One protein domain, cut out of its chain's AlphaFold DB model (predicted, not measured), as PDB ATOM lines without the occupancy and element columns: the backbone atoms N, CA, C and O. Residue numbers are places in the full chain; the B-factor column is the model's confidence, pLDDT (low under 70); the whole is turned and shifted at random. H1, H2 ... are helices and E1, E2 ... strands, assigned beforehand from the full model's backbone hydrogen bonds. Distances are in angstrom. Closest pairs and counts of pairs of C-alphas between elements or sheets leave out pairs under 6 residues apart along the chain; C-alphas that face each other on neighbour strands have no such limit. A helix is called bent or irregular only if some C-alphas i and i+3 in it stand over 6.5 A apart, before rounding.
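Overview. This is residues 7 to 57 of the 306 residues of the protein "tRNA (Guanine-N1)-methyltransferase" of Pyrodictium sp (UniProt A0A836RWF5). The model is a long, bent hairpin of two strands, E2 and E3, with a small two-strand pair, E1 and E4, joined to its open end and a short helix, H1, sticking out at the end of a tail. The turn end of the hairpin, residues 22 to 27, also sticks out, while the small pair E1 and E4 lies in the middle, between the hairpin and H1. The printed part has 51 residues with four named strands and one named helix, in the order E1, E2, E3, E4, H1; the two sheets have the orders E2 - E3 and E1 - E4, both are antiparallel, and the class is mostly strand. The whole is loose, with a radius of gyration of the C-alphas of 12.7 A, and flat, spanning 35 by 28 by 14 A.

Along the chain. E2 covers residues 14 to 23 and is 22.3 A long from first to last C-alpha; it begins at Asn 14, whose C-alpha is at (491.539, 369.015, 377.151), and bends by 76 degrees at Arg 18. E3, residues 26 to 38, is the longest strand by residues, with 13; its first and last C-alphas are 17.0 A apart, and it bends by 148 degrees at Arg 34. E1 is residues 7 to 9, 6.9 A long, and its C-alpha 7 is at (499.012, 356.298, 379.831). E4 is residues 41 to 44, 9.4 A long. H1, residues 50 to 56, is 10.1 A long and ends with C-alpha 56 at (505.290, 345.986, 390.077); it is not bent.

Arrangement. E2 and E3 are antiparallel neighbours and form a hairpin, with an angle of 166 degrees between their N-to-C directions. Toward the turn, N 23 and O 26 are within hydrogen-bond range at 2.9 A, and N 28 and O 21 are at 2.8 A. At the other end of the hairpin N 15 and O 37 are 2.9 A apart, and the C-alphas of Asn 14 and Arg 38, which face each other, are 4.3 A apart. Between these ends the C-alpha of Leu 16 faces that of Gly 35 at 4.6 A, and the C-alpha of Val 17 faces that of Ile 31 at 4.4 A; the bend of E3 at Arg 34 lies between residues 31 and 35. From the hairpin E3 runs on into E4 across a break of 2 residues, at 72 degrees. E4 and E1 are antiparallel neighbours, with 130 degrees between their directions. N 8 and O 42 are within hydrogen-bond range at 2.8 A, as are N 42 and O 8 at 2.9 A, and the C-alphas of Phe 7 and Tyr 43 face each other at 4.3 A. E1 and E2 are apart, and so are E3 and E4. H1 is apart from E1, E2 and E3. Every O i to N i+4 pair of H1 is within hydrogen-bond range.

Size, cuts and confidence. The two C-alphas farthest apart in the domain, those of Glu 36 and Glu 55, are 35.6 A from each other, while the first and last printed C-alphas, those of Phe 7 and Leu 57, are 16.9 A apart. Residues 22 to 27 stand free, as do residues 50 to 57, of which 50 to 56 belong to H1. The body without these stretches has 37 residues and spans 27 by 22 by 13 A, with a radius of gyration of 10.0 A. The centre of E4 is nearest to the mean of the C-alphas, at 5.4 A, and that of H1 is farthest, at 17.1 A. The printed part has no cut, and the links E1 to E2, E2 to E3, E3 to E4 and E4 to H1 are tight. The mean pLDDT of the printed part is 89.0, and no printed residue is under 70; the mean for H1 is 81.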
ATOM      1  N   PHE A   7     499.089 354.852 379.986       87.25
ATOM      2  CA  PHE A   7     499.012 356.298 379.831       87.25
ATOM      3  C   PHE A   7     500.270 356.796 379.110       87.25
ATOM      4  O   PHE A   7     501.296 356.137 379.096       87.25
ATOM      5  N   VAL A   8     500.198 357.931 378.443       89.31
ATOM      6  CA  VAL A   8     501.362 358.642 377.906       89.31
ATOM      7  C   VAL A   8     501.184 360.111 378.223       89.31
ATOM      8  O   VAL A   8     500.050 360.563 378.402       89.31
ATOM      9  N   GLU A   9     502.282 360.854 378.313       91.12
ATOM     10  CA  GLU A   9     502.219 362.291 378.568       91.12
ATOM     11  C   GLU A   9     501.328 362.984 377.528       91.12
ATOM     12  O   GLU A   9     501.438 362.763 376.317       91.12
ATOM     13  N   ALA A  10     500.388 363.794 378.008       88.56
ATOM     14  CA  ALA A  10     499.420 364.446 377.147       88.56
ATOM     15  C   ALA A  10     500.049 365.677 376.477       88.56
ATOM     16  O   ALA A  10     500.259 366.718 377.102       88.56
ATOM     17  N   SER A  11     500.289 365.599 375.167       80.62
ATOM     18  CA  SER A  11     500.827 366.732 374.406       80.62
ATOM     19  C   SER A  11     499.813 367.881 374.293       80.62
ATOM     20  O   SER A  11     500.150 369.025 374.601       80.62
ATOM     21  N   LYS A  12     498.562 367.589 373.902       80.44
ATOM     22  CA  LYS A  12     497.423 368.534 373.856       80.44
ATOM     23  C   LYS A  12     496.089 367.792 373.984       80.44
ATOM     24  O   LYS A  12     495.491 367.417 372.977       80.44
ATOM     25  N   TRP A  13     495.607 367.587 375.208       87.38
ATOM     26  CA  TRP A  13     494.286 366.998 375.435       87.38
ATOM     27  C   TRP A  13     493.549 367.735 376.546       87.38
ATOM     28  O   TRP A  13     494.023 367.767 377.682       87.38
ATOM     29  N   ASN A  14     492.397 368.316 376.206       92.69
ATOM     30  CA  ASN A  14     491.539 369.015 377.151       92.69
ATOM     31  C   ASN A  14     490.145 368.393 377.150       92.69
ATOM     32  O   ASN A  14     489.649 367.974 376.103       92.69
ATOM     33  N   GLY A  15     489.494 368.372 378.308       92.94
ATOM     34  CA  GLY A  15     488.197 367.735 378.476       92.94
ATOM     35  C   GLY A  15     487.410 368.268 379.664       92.94
ATOM     36  O   GLY A  15     487.824 369.195 380.359       92.94
ATOM     37  N   LEU A  16     486.236 367.679 379.874       95.38
ATOM     38  CA  LEU A  16     485.418 367.907 381.063       95.38
ATOM     39  C   LEU A  16     485.663 366.780 382.055       95.38
ATOM     40  O   LEU A  16     485.766 365.618 381.654       95.38
ATOM     41  N   VAL A  17     485.705 367.115 383.341       95.12
ATOM     42  CA  VAL A  17     485.781 366.123 384.416       95.12
ATOM     43  C   VAL A  17     484.531 365.248 384.377       95.12
ATOM     44  O   VAL A  17     483.408 365.747 384.421       95.12
ATOM     45  N   ARG A  18     484.727 363.935 384.262       95.31
ATOM     46  CA  ARG A  18     483.654 362.930 384.306       95.31
ATOM     47  C   ARG A  18     483.608 362.196 385.628       95.31
ATOM     48  O   ARG A  18     482.537 361.783 386.054       95.31
ATOM     49  N   PHE A  19     484.770 362.026 386.238       94.12
ATOM     50  CA  PHE A  19     484.937 361.266 387.457       94.12
ATOM     51  C   PHE A  19     486.155 361.798 388.212       94.12
ATOM     52  O   PHE A  19     487.145 362.204 387.595       94.12
ATOM     53  N   CYS A  20     486.059 361.809 389.534       93.88
ATOM     54  CA  CYS A  20     487.145 362.150 390.439       93.88
ATOM     55  C   CYS A  20     487.301 361.016 391.446       93.88
ATOM     56  O   CYS A  20     486.298 360.501 391.938       93.88
ATOM     57  N   GLU A  21     488.539 360.685 391.777       94.12
ATOM     58  CA  GLU A  21     488.867 359.682 392.785       94.12
ATOM     59  C   GLU A  21     490.032 360.173 393.634       94.12
ATOM     60  O   GLU A  21     490.975 360.764 393.110       94.12
ATOM     61  N   GLU A  22     489.980 359.933 394.938       94.31
ATOM     62  CA  GLU A  22     491.110 360.173 395.827       94.31
ATOM     63  C   GLU A  22     491.818 358.856 396.121       94.31
ATOM     64  O   GLU A  22     491.208 357.885 396.563       94.31
ATOM     65  N   TYR A  23     493.125 358.822 395.882       88.75
ATOM     66  CA  TYR A  23     493.957 357.665 396.167       88.75
ATOM     67  C   TYR A  23     495.287 358.114 396.766       88.75
ATOM     68  O   TYR A  23     496.027 358.877 396.144       88.75
ATOM     69  N   ARG A  24     495.604 357.622 397.974       89.81
ATOM     70  CA  ARG A  24     496.814 357.987 398.741       89.81
ATOM     71  C   ARG A  24     497.010 359.508 398.833       89.81
ATOM     72  O   ARG A  24     498.052 360.023 398.426       89.81
ATOM     73  N   ASP A  25     495.972 360.205 399.295       92.12
ATOM     74  CA  ASP A  25     495.944 361.665 399.482       92.12
ATOM     75  C   ASP A  25     496.168 362.480 398.194       92.12
ATOM     76  O   ASP A  25     496.536 363.654 398.228       92.12
ATOM     77  N   ARG A  26     495.951 361.860 397.027       93.56
ATOM     78  CA  ARG A  26     496.001 362.523 395.721       93.56
ATOM     79  C   ARG A  26     494.659 362.403 395.024       93.56
ATOM     80  O   ARG A  26     494.124 361.307 394.893       93.56
ATOM     81  N   ALA A  27     494.156 363.526 394.525       93.00
ATOM     82  CA  ALA A  27     492.957 363.564 393.702       93.00
ATOM     83  C   ALA A  27     493.306 363.332 392.225       93.00
ATOM     84  O   ALA A  27     494.037 364.111 391.611       93.00
ATOM     85  N   PHE A  28     492.740 362.282 391.643       94.19
ATOM     86  CA  PHE A  28     492.803 361.955 390.226       94.19
ATOM     87  C   PHE A  28     491.522 362.425 389.542       94.19
ATOM     88  O   PHE A  28     490.415 362.136 389.995       94.19
ATOM     89  N   ARG A  29     491.664 363.157 388.434       93.81
ATOM     90  CA  ARG A  29     490.538 363.638 387.622       93.81
ATOM     91  C   ARG A  29     490.554 362.936 386.276       93.81
ATOM     92  O   ARG A  29     491.495 363.084 385.502       93.81
ATOM     93  N   TYR A  30     489.481 362.221 385.977       93.81
ATOM     94  CA  TYR A  30     489.304 361.535 384.707       93.81
ATOM     95  C   TYR A  30     488.462 362.420 383.800       93.81
ATOM     96  O   TYR A  30     487.280 362.672 384.061       93.81
ATOM     97  N   ILE A  31     489.095 362.933 382.748       93.94
ATOM     98  CA  ILE A  31     488.477 363.873 381.817       93.94
ATOM     99  C   ILE A  31     488.081 363.187 380.507       93.94
ATOM    100  O   ILE A  31     488.760 362.271 380.047       93.94
ATOM    101  N   ALA A  32     486.975 363.624 379.895       92.06
ATOM    102  CA  ALA A  32     486.565 363.163 378.568       92.06
ATOM    103  C   ALA A  32     485.711 364.185 377.803       92.06
ATOM    104  O   ALA A  32     484.971 364.978 378.392       92.06
ATOM    105  N   GLY A  33     485.740 364.096 376.469       90.00
ATOM    106  CA  GLY A  33     485.020 365.003 375.571       90.00
ATOM    107  C   GLY A  33     485.732 366.347 375.408       90.00
ATOM    108  O   GLY A  33     486.925 366.444 375.658       90.00
ATOM    109  N   ARG A  34     485.004 367.383 374.976       90.12
ATOM    110  CA  ARG A  34     485.546 368.746 374.835       90.12
ATOM    111  C   ARG A  34     485.366 369.524 376.133       90.12
ATOM    112  O   ARG A  34     484.250 369.577 376.638       90.12
ATOM    113  N   GLY A  35     486.432 370.145 376.625       92.19
ATOM    114  CA  GLY A  35     486.414 371.031 377.787       92.19
ATOM    115  C   GLY A  35     487.742 371.763 377.950       92.19
ATOM    116  O   GLY A  35     488.595 371.693 377.068       92.19
ATOM    117  N   GLU A  36     487.900 372.470 379.065       92.81
ATOM    118  CA  GLU A  36     489.049 373.356 379.313       92.81
ATOM    119  C   GLU A  36     490.126 372.721 380.199       92.81
ATOM    120  O   GLU A  36     491.255 373.204 380.247       92.81
ATOM    121  N   ILE A  37     489.807 371.620 380.885       92.88
ATOM    122  CA  ILE A  37     490.742 370.976 381.808       92.88
ATOM    123  C   ILE A  37     491.752 370.183 381.001       92.88
ATOM    124  O   ILE A  37     491.380 369.237 380.310       92.88
ATOM    125  N   ARG A  38     493.023 370.565 381.106       92.81
ATOM    126  CA  ARG A  38     494.144 369.863 380.484       92.81
ATOM    127  C   ARG A  38     494.437 368.560 381.230       92.81
ATOM    128  O   ARG A  38     494.504 368.560 382.455       92.81
ATOM    129  N   ALA A  39     494.614 367.468 380.493       94.19
ATOM    130  CA  ALA A  39     495.145 366.223 381.042       94.19
ATOM    131  C   ALA A  39     496.667 366.304 381.196       94.19
ATOM    132  O   ALA A  39     497.342 366.860 380.331       94.19
ATOM    133  N   ASP A  40     497.191 365.660 382.236       94.25
ATOM    134  CA  ASP A  40     498.625 365.384 382.380       94.25
ATOM    135  C   ASP A  40     499.037 364.155 381.552       94.25
ATOM    136  O   ASP A  40     500.136 364.087 381.003       94.25
ATOM    137  N   ALA A  41     498.126 363.186 381.410       92.62
ATOM    138  CA  ALA A  41     498.347 361.970 380.641       92.62
ATOM    139  C   ALA A  41     497.069 361.473 379.951       92.62
ATOM    140  O   ALA A  41     495.957 361.671 380.444       92.62
ATOM    141  N   VAL A  42     497.225 360.795 378.814       91.44
ATOM    142  CA  VAL A  42     496.133 360.180 378.045       91.44
ATOM    143  C   VAL A  42     496.353 358.685 377.904       91.44
ATOM    144  O   VAL A  42     497.481 358.233 377.745       91.44
ATOM    145  N   TYR A  43     495.274 357.908 377.939       88.44
ATOM    146  CA  TYR A  43     495.359 356.482 377.649       88.44
ATOM    147  C   TYR A  43     495.620 356.257 376.152       88.44
ATOM    148  O   TYR A  43     494.860 356.737 375.310       88.44
ATOM    149  N   SER A  44     496.661 355.495 375.831       87.19
ATOM    150  CA  SER A  44     497.008 355.039 374.485       87.19
ATOM    151  C   SER A  44     497.040 353.504 374.465       87.19
ATOM    152  O   SER A  44     497.739 352.894 375.281       87.19
ATOM    153  N   PRO A  45     496.306 352.849 373.545       84.50
ATOM    154  CA  PRO A  45     496.390 351.401 373.335       84.50
ATOM    155  C   PRO A  45     497.791 350.902 372.952       84.50
ATOM    156  O   PRO A  45     498.126 349.750 373.229       84.50
ATOM    157  N   GLU A  46     498.597 351.759 372.326       84.69
ATOM    158  CA  GLU A  46     499.944 351.465 371.831       84.69
ATOM    159  C   GLU A  46     501.004 351.518 372.939       84.69
ATOM    160  O   GLU A  46     502.097 350.976 372.779       84.69
ATOM    161  N   ALA A  47     500.693 352.143 374.078       84.38
ATOM    162  CA  ALA A  47     501.625 352.245 375.191       84.38
ATOM    163  C   ALA A  47     501.889 350.869 375.835       84.38
ATOM    164  O   ALA A  47     500.984 350.160 376.281       84.38
ATOM    165  N   GLY A  48     503.169 350.494 375.893       75.88
ATOM    166  CA  GLY A  48     503.654 349.164 376.277       75.88
ATOM    167  C   GLY A  48     503.786 348.903 377.780       75.88
ATOM    168  O   GLY A  48     504.583 348.062 378.178       75.88
ATOM    169  N   TRP A  49     503.019 349.579 378.636       80.56
ATOM    170  CA  TRP A  49     503.218 349.548 380.098       80.56
ATOM    171  C   TRP A  49     502.869 348.225 380.774       80.56
ATOM    172  O   TRP A  49     503.126 348.029 381.959       80.56
ATOM    173  N   ARG A  50     502.233 347.307 380.046       78.31
ATOM    174  CA  ARG A  50     501.705 346.066 380.614       78.31
ATOM    175  C   ARG A  50     502.771 345.259 381.350       78.31
ATOM    176  O   ARG A  50     502.461 344.732 382.411       78.31
ATOM    177  N   HIS A  51     503.965 345.116 380.780       77.44
ATOM    178  CA  HIS A  51     505.015 344.300 381.390       77.44
ATOM    179  C   HIS A  51     505.511 344.931 382.692       77.44
ATOM    180  O   HIS A  51     505.410 344.296 383.737       77.44
ATOM    181  N   GLU A  52     505.885 346.209 382.645       81.25
ATOM    182  CA  GLU A  52     506.329 346.978 383.812       81.25
ATOM    183  C   GLU A  52     505.278 347.007 384.929       81.25
ATOM    184  O   GLU A  52     505.605 346.891 386.109       81.25
ATOM    185  N   LEU A  53     503.992 347.142 384.580       81.44
ATOM    186  CA  LEU A  53     502.921 347.141 385.572       81.44
ATOM    187  C   LEU A  53     502.768 345.763 386.223       81.44
ATOM    188  O   LEU A  53     502.576 345.682 387.429       81.44
ATOM    189  N   LEU A  54     502.873 344.680 385.446       81.75
ATOM    190  CA  LEU A  54     502.791 343.317 385.975       81.75
ATOM    191  C   LEU A  54     503.967 342.965 386.891       81.75
ATOM    192  O   LEU A  54     503.760 342.198 387.824       81.75
ATOM    193  N   GLU A  55     505.161 343.506 386.646       83.19
ATOM    194  CA  GLU A  55     506.336 343.308 387.511       83.19
ATOM    195  C   GLU A  55     506.232 344.058 388.842       83.19
ATOM    196  O   GLU A  55     506.794 343.630 389.846       83.19
ATOM    197  N   ARG A  56     505.502 345.177 388.866       85.19
ATOM    198  CA  ARG A  56     505.290 345.986 390.077       85.19
ATOM    199  C   ARG A  56     504.143 345.483 390.948       85.19
ATOM    200  O   ARG A  56     504.040 345.893 392.103       85.19
ATOM    201  N   LEU A  57     503.252 344.664 390.396       85.38
ATOM    202  CA  LEU A  57     502.139 344.094 391.142       85.38
ATOM    203  C   LEU A  57     502.621 342.901 391.963       85.38
ATOM    204  O   LEU A  57     503.313 342.020 391.460       85.38
TER     205      LEU A  57